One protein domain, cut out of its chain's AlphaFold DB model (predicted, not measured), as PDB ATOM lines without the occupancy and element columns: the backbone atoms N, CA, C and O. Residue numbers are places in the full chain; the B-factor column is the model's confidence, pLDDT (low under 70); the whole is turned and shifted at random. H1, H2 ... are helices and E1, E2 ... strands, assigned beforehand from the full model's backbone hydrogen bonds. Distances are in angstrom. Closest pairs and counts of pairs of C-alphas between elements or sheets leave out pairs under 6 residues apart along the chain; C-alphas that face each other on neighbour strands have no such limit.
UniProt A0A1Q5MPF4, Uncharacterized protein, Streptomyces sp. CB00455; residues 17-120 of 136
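What this domain is: This is residues 17 to 120 of the 136 residues of an uncharacterized protein of Streptomyces sp. CB00455 (UniProt A0A1Q5MPF4). A long, twisted wall of three strands, E1, E2 and E3, makes one end of this elongated domain; H1 crosses over one face of it and H4 runs along E1 on the same face. At the other end a smaller group gathers H2, H3, H4 and the short strand pair E4 and E5. The printed part has 104 residues with four named helices and five named strands, in the order E1 E2 E3 H1 E4 H2 H3 E5 H4, a mixed class; both sheets, E1 - E2 - E3 and E4 - E5, are antiparallel. It is only just compact, close to loose, with a radius of gyration of the C-alphas of 15.5 A, and spans 53 by 27 by 21 A.

Where its parts are: Find C-alpha 17 at (-9.386, -7.157, -26.936); from there E1, residues 17 to 25, runs 24.9 A. E2, residues 28 to 37, comes back over 30.3 A, and E3 is residues 43 to 49, 20.4 A. H1 follows at residues 54 to 64, 14.9 A, starting at C-alpha 54 (-10.665, 11.014, -25.381). E4 is residues 67 to 69, 6.4 A; H2 is residues 79 to 86, 10.7 A; H3 is residues 90 to 99, 14.6 A; E5 is residues 101 to 103, 6.2 A. H4, residues 105 to 118, runs 20.3 A to C-alpha 118 at (10.400, 24.932, -14.053).

How they stand to each other: Begin with the meander E1 E2 E3, each strand the antiparallel neighbour of the one before. In the hairpin E1 and E2, look at N 19 and O 34, 2.8 A apart; in the hairpin E2 and E3, at N 33 and O 46, 2.8 A. H1 and H4 on the same face give two layers, a sheet with helices on one face. H1, 8.3 A over the sheet, runs across the strands, at 88 degrees to E1 on the local plane; the closest C-alphas are those of Val 20 and Ile 60, 6.5 A. H4, 8.2 A over it, runs along E1 at 12 degrees on the local plane; C-alphas 23 and 106 come closest, at 6.1 A. Farther on, E4 and E5 pair through N 69 and O 101, 2.8 A. H2 and H3 touch about perpendicular, at 75 degrees, closest at the C-alphas of Leu 79 and Val 93, 6.4 A. H3 and H4 are apart. In H1, H2, H3 and H4 every O i to N i+4 pair is within hydrogen-bond range.

The domain as a whole: The C-alphas farthest apart are those of Arg 39 and Ala 74, 53.4 A. The printed part has no cut and no long link. Mean pLDDT of the printed part is 88.9; look for values under 70 at residues 39 to 44 and 119 to 120.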
ATOM      1  N   VAL A  17     -10.155  -7.585 -28.113       75.25
ATOM      2  CA  VAL A  17      -9.386  -7.157 -26.936       75.25
ATOM      3  C   VAL A  17      -8.591  -5.912 -27.311       75.25
ATOM      4  O   VAL A  17      -7.816  -5.935 -28.269       75.25
ATOM      5  N   SER A  18      -8.789  -4.825 -26.566       77.19
ATOM      6  CA  SER A  18      -8.032  -3.583 -26.736       77.19
ATOM      7  C   SER A  18      -7.084  -3.380 -25.566       77.19
ATOM      8  O   SER A  18      -7.513  -3.312 -24.419       77.19
ATOM      9  N   GLU A  19      -5.805  -3.247 -25.877       83.94
ATOM     10  CA  GLU A  19      -4.752  -2.893 -24.938       83.94
ATOM     11  C   GLU A  19      -4.321  -1.456 -25.211       83.94
ATOM     12  O   GLU A  19      -4.145  -1.044 -26.363       83.94
ATOM     13  N   VAL A  20      -4.165  -0.674 -24.148       89.88
ATOM     14  CA  VAL A  20      -3.703   0.708 -24.233       89.88
ATOM     15  C   VAL A  20      -2.558   0.888 -23.259       89.88
ATOM     16  O   VAL A  20      -2.635   0.465 -22.113       89.88
ATOM     17  N   VAL A  21      -1.488   1.527 -23.720       89.88
ATOM     18  CA  VAL A  21      -0.305   1.800 -22.911       89.88
ATOM     19  C   VAL A  21       0.035   3.274 -23.015       89.88
ATOM     20  O   VAL A  21       0.202   3.810 -24.115       89.88
ATOM     21  N   GLN A  22       0.225   3.927 -21.872       95.12
ATOM     22  CA  GLN A  22       0.794   5.267 -21.797       95.12
ATOM     23  C   GLN A  22       2.186   5.212 -21.164       95.12
ATOM     24  O   GLN A  22       2.434   4.462 -20.227       95.12
ATOM     25  N   ARG A  23       3.135   5.998 -21.681       95.44
ATOM     26  CA  ARG A  23       4.497   6.077 -21.130       95.44
ATOM     27  C   ARG A  23       5.161   7.420 -21.405       95.44
ATOM     28  O   ARG A  23       4.761   8.159 -22.304       95.44
ATOM     29  N   VAL A  24       6.224   7.715 -20.661       94.50
ATOM     30  CA  VAL A  24       7.138   8.826 -20.962       94.50
ATOM     31  C   VAL A  24       8.340   8.272 -21.727       94.50
ATOM     32  O   VAL A  24       9.000   7.344 -21.275       94.50
ATOM     33  N   THR A  25       8.635   8.824 -22.901       91.50
ATOM     34  CA  THR A  25       9.771   8.430 -23.746       91.50
ATOM     35  C   THR A  25      10.534   9.677 -24.168       91.50
ATOM     36  O   THR A  25       9.943  10.598 -24.727       91.50
ATOM     37  N   GLY A  26      11.836   9.740 -23.868       89.38
ATOM     38  CA  GLY A  26      12.664  10.911 -24.191       89.38
ATOM     39  C   GLY A  26      12.127  12.221 -23.599       89.38
ATOM     40  O   GLY A  26      12.178  13.254 -24.256       89.38
ATOM     41  N   GLY A  27      11.530  12.165 -22.402       90.12
ATOM     42  CA  GLY A  27      10.924  13.332 -21.755       90.12
ATOM     43  C   GLY A  27       9.621  13.816 -22.396       90.12
ATOM     44  O   GLY A  27       9.224  14.948 -22.152       90.12
ATOM     45  N   ARG A  28       8.950  12.998 -23.218       90.81
ATOM     46  CA  ARG A  28       7.668  13.324 -23.863       90.81
ATOM     47  C   ARG A  28       6.638  12.231 -23.598       90.81
ATOM     48  O   ARG A  28       6.990  11.056 -23.514       90.81
ATOM     49  N   LEU A  29       5.367  12.609 -23.491       94.50
ATOM     50  CA  LEU A  29       4.263  11.656 -23.360       94.50
ATOM     51  C   LEU A  29       4.015  10.921 -24.679       94.50
ATOM     52  O   LEU A  29       3.930  11.550 -25.734       94.50
ATOM     53  N   ARG A  30       3.876   9.599 -24.602       94.62
ATOM     54  CA  ARG A  30       3.552   8.700 -25.710       94.62
ATOM     55  C   ARG A  30       2.410   7.786 -25.275       94.62
ATOM     56  O   ARG A  30       2.405   7.309 -24.141       94.62
ATOM     57  N   TRP A  31       1.478   7.523 -26.179       94.88
ATOM     58  CA  TRP A  31       0.404   6.554 -25.969       94.88
ATOM     59  C   TRP A  31       0.302   5.607 -27.158       94.88
ATOM     60  O   TRP A  31       0.397   6.048 -28.299       94.88
ATOM     61  N   ASP A  32       0.085   4.327 -26.913       91.31
ATOM     62  CA  ASP A  32      -0.174   3.331 -27.947       91.31
ATOM     63  C   ASP A  32      -1.452   2.577 -27.601       91.31
ATOM     64  O   ASP A  32      -1.745   2.343 -26.433       91.31
ATOM     65  N   SER A  33      -2.223   2.228 -28.619       87.81
ATOM     66  CA  SER A  33      -3.419   1.410 -28.511       87.81
ATOM     67  C   SER A  33      -3.344   0.323 -29.568       87.81
ATOM     68  O   SER A  33      -3.135   0.615 -30.748       87.81
ATOM     69  N   SER A  34      -3.496  -0.918 -29.134       83.19
ATOM     70  CA  SER A  34      -3.575  -2.082 -29.999       83.19
ATOM     71  C   SER A  34      -4.877  -2.815 -29.747       83.19
ATOM     72  O   SER A  34      -5.190  -3.151 -28.610       83.19
ATOM     73  N   SER A  35      -5.607  -3.106 -30.813       78.38
ATOM     74  CA  SER A  35      -6.773  -3.980 -30.761       78.38
ATOM     75  C   SER A  35      -6.465  -5.258 -31.521       78.38
ATOM     76  O   SER A  35      -5.905  -5.202 -32.618       78.38
ATOM     77  N   SER A  36      -6.825  -6.400 -30.943       75.00
ATOM     78  CA  SER A  36      -6.695  -7.717 -31.564       75.00
ATOM     79  C   SER A  36      -8.009  -8.481 -31.439       75.00
ATOM     80  O   SER A  36      -8.718  -8.342 -30.446       75.00
ATOM     81  N   CYS A  37      -8.347  -9.276 -32.451       72.81
ATOM     82  CA  CYS A  37      -9.495 -10.179 -32.418       72.81
ATOM     83  C   CYS A  37      -8.961 -11.615 -32.452       72.81
ATOM     84  O   CYS A  37      -8.107 -11.944 -33.264       72.81
ATOM     85  N   SER A  38      -9.438 -12.497 -31.577       70.38
ATOM     86  CA  SER A  38      -8.993 -13.903 -31.572       70.38
ATOM     87  C   SER A  38      -9.528 -14.691 -32.775       70.38
ATOM     88  O   SER A  38      -8.915 -15.662 -33.218       70.38
ATOM     89  N   ARG A  39     -10.665 -14.250 -33.328       68.19
ATOM     90  CA  ARG A  39     -11.352 -14.870 -34.470       68.19
ATOM     91  C   ARG A  39     -10.697 -14.566 -35.820       68.19
ATOM     92  O   ARG A  39     -10.875 -15.333 -36.763       68.19
ATOM     93  N   TYR A  40      -9.940 -13.475 -35.916       65.00
ATOM     94  CA  TYR A  40      -9.285 -13.049 -37.148       65.00
ATOM     95  C   TYR A  40      -7.872 -12.546 -36.852       65.00
ATOM     96  O   TYR A  40      -7.686 -11.813 -35.895       65.00
ATOM     97  N   VAL A  41      -6.881 -12.859 -37.695       62.41
ATOM     98  CA  VAL A  41      -5.487 -12.385 -37.532       62.41
ATOM     99  C   VAL A  41      -5.361 -10.903 -37.928       62.41
ATOM    100  O   VAL A  41      -4.595 -10.538 -38.814       62.41
ATOM    101  N   PHE A  42      -6.162 -10.037 -37.310       61.56
ATOM    102  CA  PHE A  42      -6.150  -8.598 -37.524       61.56
ATOM    103  C   PHE A  42      -5.726  -7.888 -36.246       61.56
ATOM    104  O   PHE A  42      -6.256  -8.139 -35.161       61.56
ATOM    105  N   GLN A  43      -4.775  -6.975 -36.410       64.75
ATOM    106  CA  GLN A  43      -4.301  -6.086 -35.367       64.75
ATOM    107  C   GLN A  43      -4.428  -4.650 -35.871       64.75
ATOM    108  O   GLN A  43      -3.901  -4.311 -36.931       64.75
ATOM    109  N   ALA A  44      -5.127  -3.806 -35.120       64.81
ATOM    110  CA  ALA A  44      -5.162  -2.372 -35.370       64.81
ATOM    111  C   ALA A  44      -4.263  -1.682 -34.348       64.81
ATOM    112  O   ALA A  44      -4.454  -1.859 -33.149       64.81
ATOM    113  N   CYS A  45      -3.301  -0.889 -34.818       75.75
ATOM    114  CA  CYS A  45      -2.388  -0.138 -33.962       75.75
ATOM    115  C   CYS A  45      -2.575   1.361 -34.196       75.75
ATOM    116  O   CYS A  45      -2.436   1.852 -35.317       75.75
ATOM    117  N   ARG A  46      -2.861   2.103 -33.127       86.06
ATOM    118  CA  ARG A  46      -2.851   3.568 -33.106       86.06
ATOM    119  C   ARG A  46      -1.823   4.037 -32.094       86.06
ATOM    120  O   ARG A  46      -1.591   3.399 -31.075       86.06
ATOM    121  N   GLY A  47      -1.228   5.190 -32.354       89.00
ATOM    122  CA  GLY A  47      -0.357   5.821 -31.384       89.00
ATOM    123  C   GLY A  47      -0.122   7.283 -31.705       89.00
ATOM    124  O   GLY A  47      -0.161   7.694 -32.863       89.00
ATOM    125  N   GLY A  48       0.154   8.064 -30.671       91.19
ATOM    126  CA  GLY A  48       0.563   9.451 -30.799       91.19
ATOM    127  C   GLY A  48       1.475   9.913 -29.670       91.19
ATOM    128  O   GLY A  48       1.731   9.199 -28.694       91.19
ATOM    129  N   TRP A  49       1.981  11.130 -29.845       93.56
ATOM    130  CA  TRP A  49       2.667  11.898 -28.810       93.56
ATOM    131  C   TRP A  49       1.676  12.853 -28.137       93.56
ATOM    132  O   TRP A  49       0.758  13.343 -28.789       93.56
ATOM    133  N   GLY A  50       1.903  13.160 -26.861       93.19
ATOM    134  CA  GLY A  50       1.057  14.056 -26.074       93.19
ATOM    135  C   GLY A  50      -0.094  13.341 -25.370       93.19
ATOM    136  O   GLY A  50      -0.003  12.151 -25.055       93.19
ATOM    137  N   VAL A  51      -1.157  14.094 -25.085       93.81
ATOM    138  CA  VAL A  51      -2.364  13.579 -24.428       93.81
ATOM    139  C   VAL A  51      -3.116  12.663 -25.402       93.81
ATOM    140  O   VAL A  51      -3.312  13.047 -26.559       93.81
ATOM    141  N   PRO A  52      -3.520  11.453 -24.979       92.94
ATOM    142  CA  PRO A  52      -4.310  10.570 -25.821       92.94
ATOM    143  C   PRO A  52      -5.668  11.198 -26.181       92.94
ATOM    144  O   PRO A  52      -6.247  11.924 -25.366       92.94
ATOM    145  N   PRO A  53      -6.208  10.903 -27.377       91.69
ATOM    146  CA  PRO A  53      -7.602  11.179 -27.717       91.69
ATOM    147  C   PRO A  53      -8.574  10.666 -26.641       91.69
ATOM    148  O   PRO A  53      -8.252   9.721 -25.921       91.69
ATOM    149  N   GLN A  54      -9.755  11.281 -26.508       92.00
ATOM    150  CA  GLN A  54     -10.665  11.014 -25.381       92.00
ATOM    151  C   GLN A  54     -11.111   9.548 -25.265       92.00
ATOM    152  O   GLN A  54     -11.225   9.051 -24.149       92.00
ATOM    153  N   ASP A  55     -11.313   8.856 -26.386       88.25
ATOM    154  CA  ASP A  55     -11.617   7.421 -26.453       88.25
ATOM    155  C   ASP A  55     -10.494   6.581 -25.830       88.25
ATOM    156  O   ASP A  55     -10.732   5.773 -24.935       88.25
ATOM    157  N   VAL A  56      -9.249   6.840 -26.233       91.06
ATOM    158  CA  VAL A  56      -8.062   6.135 -25.725       91.06
ATOM    159  C   VAL A  56      -7.793   6.496 -24.264       91.06
ATOM    160  O   VAL A  56      -7.511   5.626 -23.442       91.06
ATOM    161  N   ARG A  57      -7.916   7.780 -23.915       94.00
ATOM    162  CA  ARG A  57      -7.742   8.266 -22.541       94.00
ATOM    163  C   ARG A  57      -8.782   7.667 -21.599       94.00
ATOM    164  O   ARG A  57      -8.447   7.356 -20.462       94.00
ATOM    165  N   GLY A  58     -10.019   7.498 -22.064       93.75
ATOM    166  CA  GLY A  58     -11.094   6.868 -21.304       93.75
ATOM    167  C   GLY A  58     -10.778   5.422 -20.932       93.75
ATOM    168  O   GLY A  58     -11.011   5.036 -19.792       93.75
ATOM    169  N   LEU A  59     -10.180   4.655 -21.851       91.62
ATOM    170  CA  LEU A  59      -9.740   3.281 -21.582       91.62
ATOM    171  C   LEU A  59      -8.625   3.230 -20.532       91.62
ATOM    172  O   LEU A  59      -8.715   2.443 -19.597       91.62
ATOM    173  N   ILE A  60      -7.629   4.120 -20.629       93.69
ATOM    174  CA  ILE A  60      -6.561   4.223 -19.618       93.69
ATOM    175  C   ILE A  60      -7.154   4.569 -18.251       93.69
ATOM    176  O   ILE A  60      -6.784   3.981 -17.247       93.69
ATOM    177  N   ILE A  61      -8.098   5.510 -18.197       95.50
ATOM    178  CA  ILE A  61      -8.754   5.896 -16.941       95.50
ATOM    179  C   ILE A  61      -9.595   4.751 -16.369       95.50
ATOM    180  O   ILE A  61      -9.659   4.604 -15.152       95.50
ATOM    181  N   ALA A  62     -10.254   3.960 -17.212       93.50
ATOM    182  CA  ALA A  62     -11.042   2.820 -16.757       93.50
ATOM    183  C   ALA A  62     -10.163   1.714 -16.149       93.50
ATOM    184  O   ALA A  62     -10.584   1.084 -15.183       93.50
ATOM    185  N   ASP A  63      -8.960   1.511 -16.694       91.94
ATOM    186  CA  ASP A  63      -8.011   0.488 -16.243       91.94
ATOM    187  C   ASP A  63      -7.154   0.955 -15.052       91.94
ATOM    188  O   ASP A  63      -7.089   0.302 -14.012       91.94
ATOM    189  N   GLU A  64      -6.541   2.135 -15.168       94.50
ATOM    190  CA  GLU A  64      -5.549   2.649 -14.216       94.50
ATOM    191  C   GLU A  64      -6.117   3.677 -13.220       94.50
ATOM    192  O   GLU A  64      -5.476   4.021 -12.221       94.50
ATOM    193  N   GLY A  65      -7.310   4.213 -13.486       95.25
ATOM    194  CA  GLY A  65      -7.915   5.284 -12.700       95.25
ATOM    195  C   GLY A  65      -7.340   6.676 -12.987       95.25
ATOM    196  O   GLY A  65      -6.734   6.957 -14.022       95.25
ATOM    197  N   THR A  66      -7.561   7.596 -12.042       97.06
ATOM    198  CA  THR A  66      -7.042   8.973 -12.112       97.06
ATOM    199  C   THR A  66      -6.304   9.366 -10.842       97.06
ATOM    200  O   THR A  66      -6.611   8.904  -9.744       97.06
ATOM    201  N   VAL A  67      -5.353  10.282 -10.998       96.31
ATOM    202  CA  VAL A  67      -4.636  10.959  -9.923       96.31
ATOM    203  C   VAL A  67      -5.018  12.434  -9.951       96.31
ATOM    204  O   VAL A  67      -4.805  13.125 -10.949       96.31
ATOM    205  N   ALA A  68      -5.554  12.930  -8.837       95.38
ATOM    206  CA  ALA A  68      -5.830  14.349  -8.663       95.38
ATOM    207  C   ALA A  68      -4.534  15.118  -8.368       95.38
ATOM    208  O   ALA A  68      -3.746  14.740  -7.496       95.38
ATOM    209  N   LEU A  69      -4.316  16.213  -9.091       94.88
ATOM    210  CA  LEU A  69      -3.157  17.085  -8.937       94.88
ATOM    211  C   LEU A  69      -3.585  18.490  -8.509       94.88
ATOM    212  O   LEU A  69      -4.499  19.052  -9.117       94.88
ATOM    213  N   PRO A  70      -2.907  19.101  -7.521       95.06
ATOM    214  CA  PRO A  70      -3.102  20.514  -7.234       95.06
ATOM    215  C   PRO A  70      -2.627  21.359  -8.423       95.06
ATOM    216  O   PRO A  70      -1.620  21.043  -9.059       95.06
ATOM    217  N   VAL A  71      -3.335  22.450  -8.709       94.25
ATOM    218  CA  VAL A  71      -3.024  23.358  -9.822       94.25
ATOM    219  C   VAL A  71      -2.694  24.744  -9.278       94.25
ATOM    220  O   VAL A  71      -3.482  25.348  -8.555       94.25
ATOM    221  N   GLY A  72      -1.530  25.265  -9.665       88.06
ATOM    222  CA  GLY A  72      -1.003  26.541  -9.183       88.06
ATOM    223  C   GLY A  72      -0.495  26.522  -7.733       88.06
ATOM    224  O   GLY A  72      -0.681  25.567  -6.984       88.06
ATOM    225  N   GLY A  73       0.167  27.612  -7.333       84.75
ATOM    226  CA  GLY A  73       0.862  27.708  -6.043       84.75
ATOM    227  C   GLY A  73       2.232  27.017  -6.048       84.75
ATOM    228  O   GLY A  73       2.633  26.430  -7.047       84.75
ATOM    229  N   ALA A  74       2.953  27.090  -4.924       81.94
ATOM    230  CA  ALA A  74       4.345  26.625  -4.818       81.94
ATOM    231  C   ALA A  74       4.533  25.113  -5.053       81.94
ATOM    232  O   ALA A  74       5.619  24.670  -5.414       81.94
ATOM    233  N   HIS A  75       3.475  24.321  -4.859       82.50
ATOM    234  CA  HIS A  75       3.509  22.859  -4.987       82.50
ATOM    235  C   HIS A  75       2.537  22.318  -6.048       82.50
ATOM    236  O   HIS A  75       2.362  21.105  -6.156       82.50
ATOM    237  N   GLY A  76       1.875  23.198  -6.803       90.06
ATOM    238  CA  GLY A  76       0.904  22.808  -7.822       90.06
ATOM    239  C   GLY A  76       1.476  22.805  -9.233       90.06
ATOM    240  O   GLY A  76       2.514  23.397  -9.522       90.06
ATOM    241  N   ILE A  77       0.752  22.156 -10.139       94.62
ATOM    242  CA  ILE A  77       1.090  22.143 -11.560       94.62
ATOM    243  C   ILE A  77       0.930  23.561 -12.134       94.62
ATOM    244  O   ILE A  77      -0.120  24.182 -11.926       94.62
ATOM    245  N   PRO A  78       1.929  24.091 -12.868       92.44
ATOM    246  CA  PRO A  78       1.829  25.409 -13.481       92.44
ATOM    247  C   PRO A  78       0.644  25.504 -14.446       92.44
ATOM    248  O   PRO A  78       0.460  24.645 -15.309       92.44
ATOM    249  N   LEU A  79      -0.120  26.598 -14.361       92.44
ATOM    250  CA  LEU A  79      -1.280  26.835 -15.229       92.44
ATOM    251  C   LEU A  79      -0.895  26.785 -16.711       92.44
ATOM    252  O   LEU A  79      -1.599  26.188 -17.520       92.44
ATOM    253  N   ARG A  80       0.251  27.385 -17.056       91.06
ATOM    254  CA  ARG A  80       0.791  27.394 -18.418       91.06
ATOM    255  C   ARG A  80       0.991  25.978 -18.963       91.06
ATOM    256  O   ARG A  80       0.593  25.713 -20.091       91.06
ATOM    257  N   LEU A  81       1.522  25.072 -18.144       92.06
ATOM    258  CA  LEU A  81       1.787  23.694 -18.545       92.06
ATOM    259  C   LEU A  81       0.492  22.936 -18.866       92.06
ATOM    260  O   LEU A  81       0.445  22.193 -19.842       92.06
ATOM    261  N   LEU A  82      -0.579  23.153 -18.094       93.56
ATOM    262  CA  LEU A  82      -1.881  22.551 -18.399       93.56
ATOM    263  C   LEU A  82      -2.473  23.083 -19.707       93.56
ATOM    264  O   LEU A  82      -3.023  22.308 -20.487       93.56
ATOM    265  N   ARG A  83      -2.329  24.385 -19.978       94.31
ATOM    266  CA  ARG A  83      -2.792  24.980 -21.241       94.31
ATOM    267  C   ARG A  83      -2.044  24.425 -22.442       94.31
ATOM    268  O   ARG A  83      -2.668  24.118 -23.448       94.31
ATOM    269  N   GLU A  84      -0.728  24.295 -22.335       92.25
ATOM    270  CA  GLU A  84       0.111  23.794 -23.425       92.25
ATOM    271  C   GLU A  84      -0.114  22.299 -23.679       92.25
ATOM    272  O   GLU A  84      -0.168  21.881 -24.832       92.25
ATOM    273  N   LEU A  85      -0.279  21.494 -22.623       93.06
ATOM    274  CA  LEU A  85      -0.413  20.044 -22.763       93.06
ATOM    275  C   LEU A  85      -1.827  19.598 -23.160       93.06
ATOM    276  O   LEU A  85      -1.967  18.696 -23.982       93.06
ATOM    277  N   TYR A  86      -2.862  20.204 -22.575       92.88
ATOM    278  CA  TYR A  86      -4.259  19.793 -22.767       92.88
ATOM    279  C   TYR A  86      -5.070  20.767 -23.629       92.88
ATOM    280  O   TYR A  86      -6.243  20.516 -23.885       92.88
ATOM    281  N   GLY A  87      -4.483  21.888 -24.057       93.00
ATOM    282  CA  GLY A  87      -5.191  22.900 -24.845       93.00
ATOM    283  C   GLY A  87      -6.239  23.685 -24.053       93.00
ATOM    284  O   GLY A  87      -7.132  24.274 -24.657       93.00
ATOM    285  N   LEU A  88      -6.153  23.699 -22.717       93.75
ATOM    286  CA  LEU A  88      -7.178  24.317 -21.873       93.75
ATOM    287  C   LEU A  88      -7.279  25.833 -22.082       93.75
ATOM    288  O   LEU A  88      -6.282  26.568 -22.152       93.75
ATOM    289  N   SER A  89      -8.517  26.311 -22.085       94.44
ATOM    290  CA  SER A  89      -8.873  27.719 -21.994       94.44
ATOM    291  C   SER A  89      -8.569  28.296 -20.607       94.44
ATOM    292  O   SER A  89      -8.369  27.586 -19.621       94.44
ATOM    293  N   VAL A  90      -8.572  29.629 -20.501       91.81
ATOM    294  CA  VAL A  90      -8.387  30.324 -19.213       91.81
ATOM    295  C   VAL A  90      -9.445  29.899 -18.188       91.81
ATOM    296  O   VAL A  90      -9.112  29.699 -17.022       91.81
ATOM    297  N   ALA A  91     -10.698  29.734 -18.623       94.38
ATOM    298  CA  ALA A  91     -11.800  29.328 -17.756       94.38
ATOM    299  C   ALA A  91     -11.608  27.899 -17.221       94.38
ATOM    300  O   ALA A  91     -11.781  27.663 -16.028       94.38
ATOM    301  N   GLU A  92     -11.176  26.967 -18.071       93.94
ATOM    302  CA  GLU A  92     -10.921  25.579 -17.669       93.94
ATOM    303  C   GLU A  92      -9.756  25.470 -16.687       93.94
ATOM    304  O   GLU A  92      -9.835  24.717 -15.719       93.94
ATOM    305  N   VAL A  93      -8.696  26.265 -16.862       92.94
ATOM    306  CA  VAL A  93      -7.601  26.266 -15.884       92.94
ATOM    307  C   VAL A  93      -8.011  26.925 -14.568       92.94
ATOM    308  O   VAL A  93      -7.582  26.482 -13.504       92.94
ATOM    309  N   ALA A  94      -8.868  27.948 -14.601       92.25
ATOM    310  CA  ALA A  94      -9.436  28.518 -13.383       92.25
ATOM    311  C   ALA A  94     -10.292  27.488 -12.622       92.25
ATOM    312  O   ALA A  94     -10.165  27.378 -11.403       92.25
ATOM    313  N   ALA A  95     -11.093  26.687 -13.331       93.62
ATOM    314  CA  ALA A  95     -11.844  25.583 -12.738       93.62
ATOM    315  C   ALA A  95     -10.906  24.515 -12.147       93.62
ATOM    316  O   ALA A  95     -11.035  24.163 -10.976       93.62
ATOM    317  N   ALA A  96      -9.889  24.093 -12.904       93.56
ATOM    318  CA  ALA A  96      -8.886  23.132 -12.442       93.56
ATOM    319  C   ALA A  96      -8.107  23.628 -11.211       93.56
ATOM    320  O   ALA A  96      -7.704  22.833 -10.367       93.56
ATOM    321  N   ARG A  97      -7.918  24.944 -11.060       92.62
ATOM    322  CA  ARG A  97      -7.336  25.541  -9.850       92.62
ATOM    323  C   ARG A  97      -8.222  25.367  -8.618       92.62
ATOM    324  O   ARG A  97      -7.690  25.198  -7.526       92.62
ATOM    325  N   ALA A  98      -9.540  25.415  -8.779       91.44
ATOM    326  CA  ALA A  98     -10.478  25.258  -7.673       91.44
ATOM    327  C   ALA A  98     -10.640  23.791  -7.247       91.44
ATOM    328  O   ALA A  98     -10.764  23.513  -6.057       91.44
ATOM    329  N   THR A  99     -10.631  22.856  -8.202       91.81
ATOM    330  CA  THR A  99     -10.973  21.442  -7.956       91.81
ATOM    331  C   THR A  99      -9.792  20.477  -8.031       91.81
ATOM    332  O   THR A  99      -9.938  19.302  -7.706       91.81
ATOM    333  N   GLY A 100      -8.628  20.944  -8.481       93.06
ATOM    334  CA  GLY A 100      -7.539  20.081  -8.928       93.06
ATOM    335  C   GLY A 100      -7.759  19.555 -10.351       93.06
ATOM    336  O   GLY A 100      -8.835  19.691 -10.938       93.06
ATOM    337  N   TRP A 101      -6.708  18.957 -10.911       95.62
ATOM    338  CA  TRP A 101      -6.706  18.359 -12.245       95.62
ATOM    339  C   TRP A 101      -6.615  16.835 -12.169       95.62
ATOM    340  O   TRP A 101      -5.684  16.304 -11.566       95.62
ATOM    341  N   ALA A 102      -7.561  16.138 -12.800       95.81
ATOM    342  CA  ALA A 102      -7.562  14.681 -12.890       95.81
ATOM    343  C   ALA A 102      -6.730  14.218 -14.095       95.81
ATOM    344  O   ALA A 102      -7.126  14.379 -15.255       95.81
ATOM    345  N   ALA A 103      -5.571  13.639 -13.805       96.00
ATOM    346  CA  ALA A 103      -4.633  13.105 -14.784       96.00
ATOM    347  C   ALA A 103      -4.570  11.575 -14.691       96.00
ATOM    348  O   ALA A 103      -4.842  11.011 -13.631       96.00
ATOM    349  N   THR A 104      -4.164  10.897 -15.761       97.00
ATOM    350  CA  THR A 104      -3.725   9.496 -15.642       97.00
ATOM    351  C   THR A 104      -2.453   9.419 -14.776       97.00
ATOM    352  O   THR A 104      -1.755  10.431 -14.612       97.00
ATOM    353  N   PRO A 105      -2.090   8.249 -14.220       96.25
ATOM    354  CA  PRO A 105      -0.853   8.106 -13.448       96.25
ATOM    355  C   PRO A 105       0.401   8.562 -14.212       96.25
ATOM    356  O   PRO A 105       1.266   9.247 -13.654       96.25
ATOM    357  N   VAL A 106       0.475   8.256 -15.510       96.81
ATOM    358  CA  VAL A 106       1.604   8.632 -16.372       96.81
ATOM    359  C   VAL A 106       1.604  10.129 -16.693       96.81
ATOM    360  O   VAL A 106       2.654  10.773 -16.605       96.81
ATOM    361  N   GLU A 107       0.443  10.716 -17.000       96.69
ATOM    362  CA  GLU A 107       0.292  12.171 -17.143       96.69
ATOM    363  C   GLU A 107       0.725  12.893 -15.859       96.69
ATOM    364  O   GLU A 107       1.427  13.904 -15.914       96.69
ATOM    365  N   ALA A 108       0.354  12.361 -14.692       96.12
ATOM    366  CA  ALA A 108       0.701  12.936 -13.402       96.12
ATOM    367  C   ALA A 108       2.203  12.895 -13.113       96.12
ATOM    368  O   ALA A 108       2.766  13.890 -12.649       96.12
ATOM    369  N   ALA A 109       2.863  11.773 -13.403       94.81
ATOM    370  CA  ALA A 109       4.313  11.668 -13.293       94.81
ATOM    371  C   ALA A 109       5.007  12.692 -14.207       94.81
ATOM    372  O   ALA A 109       5.857  13.454 -13.746       94.81
ATOM    373  N   TYR A 110       4.570  12.780 -15.466       95.19
ATOM    374  CA  TYR A 110       5.091  13.744 -16.432       95.19
ATOM    375  C   TYR A 110       4.940  15.198 -15.956       95.19
ATOM    376  O   TYR A 110       5.915  15.953 -15.942       95.19
ATOM    377  N   LEU A 111       3.739  15.588 -15.518       94.81
ATOM    378  CA  LEU A 111       3.446  16.948 -15.060       94.81
ATOM    379  C   LEU A 111       4.282  17.342 -13.837       94.81
ATOM    380  O   LEU A 111       4.774  18.468 -13.775       94.81
ATOM    381  N   ARG A 112       4.483  16.426 -12.882       92.75
ATOM    382  CA  ARG A 112       5.329  16.670 -11.702       92.75
ATOM    383  C   ARG A 112       6.790  16.873 -12.086       92.75
ATOM    384  O   ARG A 112       7.416  17.815 -11.605       92.75
ATOM    385  N   SER A 113       7.326  16.030 -12.968       92.12
ATOM    386  CA  SER A 113       8.703  16.172 -13.453       92.12
ATOM    387  C   SER A 113       8.909  17.494 -14.192       92.12
ATOM    388  O   SER A 113       9.899  18.183 -13.947       92.12
ATOM    389  N   ALA A 114       7.958  17.882 -15.044       90.75
ATOM    390  CA  ALA A 114       7.997  19.156 -15.754       90.75
ATOM    391  C   ALA A 114       7.893  20.354 -14.791       90.75
ATOM    392  O   ALA A 114       8.689  21.284 -14.890       90.75
ATOM    393  N   ALA A 115       6.988  20.316 -13.809       88.88
ATOM    394  CA  ALA A 115       6.865  21.365 -12.794       88.88
ATOM    395  C   ALA A 115       8.156  21.535 -11.969       88.88
ATOM    396  O   ALA A 115       8.607  22.657 -11.741       88.88
ATOM    397  N   ALA A 116       8.802  20.430 -11.588       87.06
ATOM    398  CA  ALA A 116      10.080  20.455 -10.876       87.06
ATOM    399  C   ALA A 116      11.249  20.972 -11.736       87.06
ATOM    400  O   ALA A 116      12.258  21.422 -11.196       87.06
ATOM    401  N   ALA A 117      11.163  20.880 -13.064       84.44
ATOM    402  CA  ALA A 117      12.145  21.487 -13.959       84.44
ATOM    403  C   ALA A 117      11.965  23.011 -14.026       84.44
ATOM    404  O   ALA A 117      12.950  23.737 -13.944       84.44
ATOM    405  N   VAL A 118      10.716  23.493 -14.080       76.38
ATOM    406  CA  VAL A 118      10.400  24.932 -14.053       76.38
ATOM    407  C   VAL A 118      10.896  25.583 -12.759       76.38
ATOM    408  O   VAL A 118      11.542  26.620 -12.812       76.38
ATOM    409  N   GLY A 119      10.678  24.945 -11.604       66.62
ATOM    410  CA  GLY A 119      11.132  25.475 -10.310       66.62
ATOM    411  C   GLY A 119      12.654  25.517 -10.112       66.62
ATOM    412  O   GLY A 119      13.110  26.101  -9.139       66.62
ATOM    413  N   ARG A 120      13.444  24.900 -11.004       61.56
ATOM    414  CA  ARG A 120      14.919  24.903 -10.964       61.56
ATOM    415  C   ARG A 120      15.557  25.903 -11.941       61.56
ATOM    416  O   ARG A 120      16.778  25.987 -11.993       61.56
TER     417      ARG A 120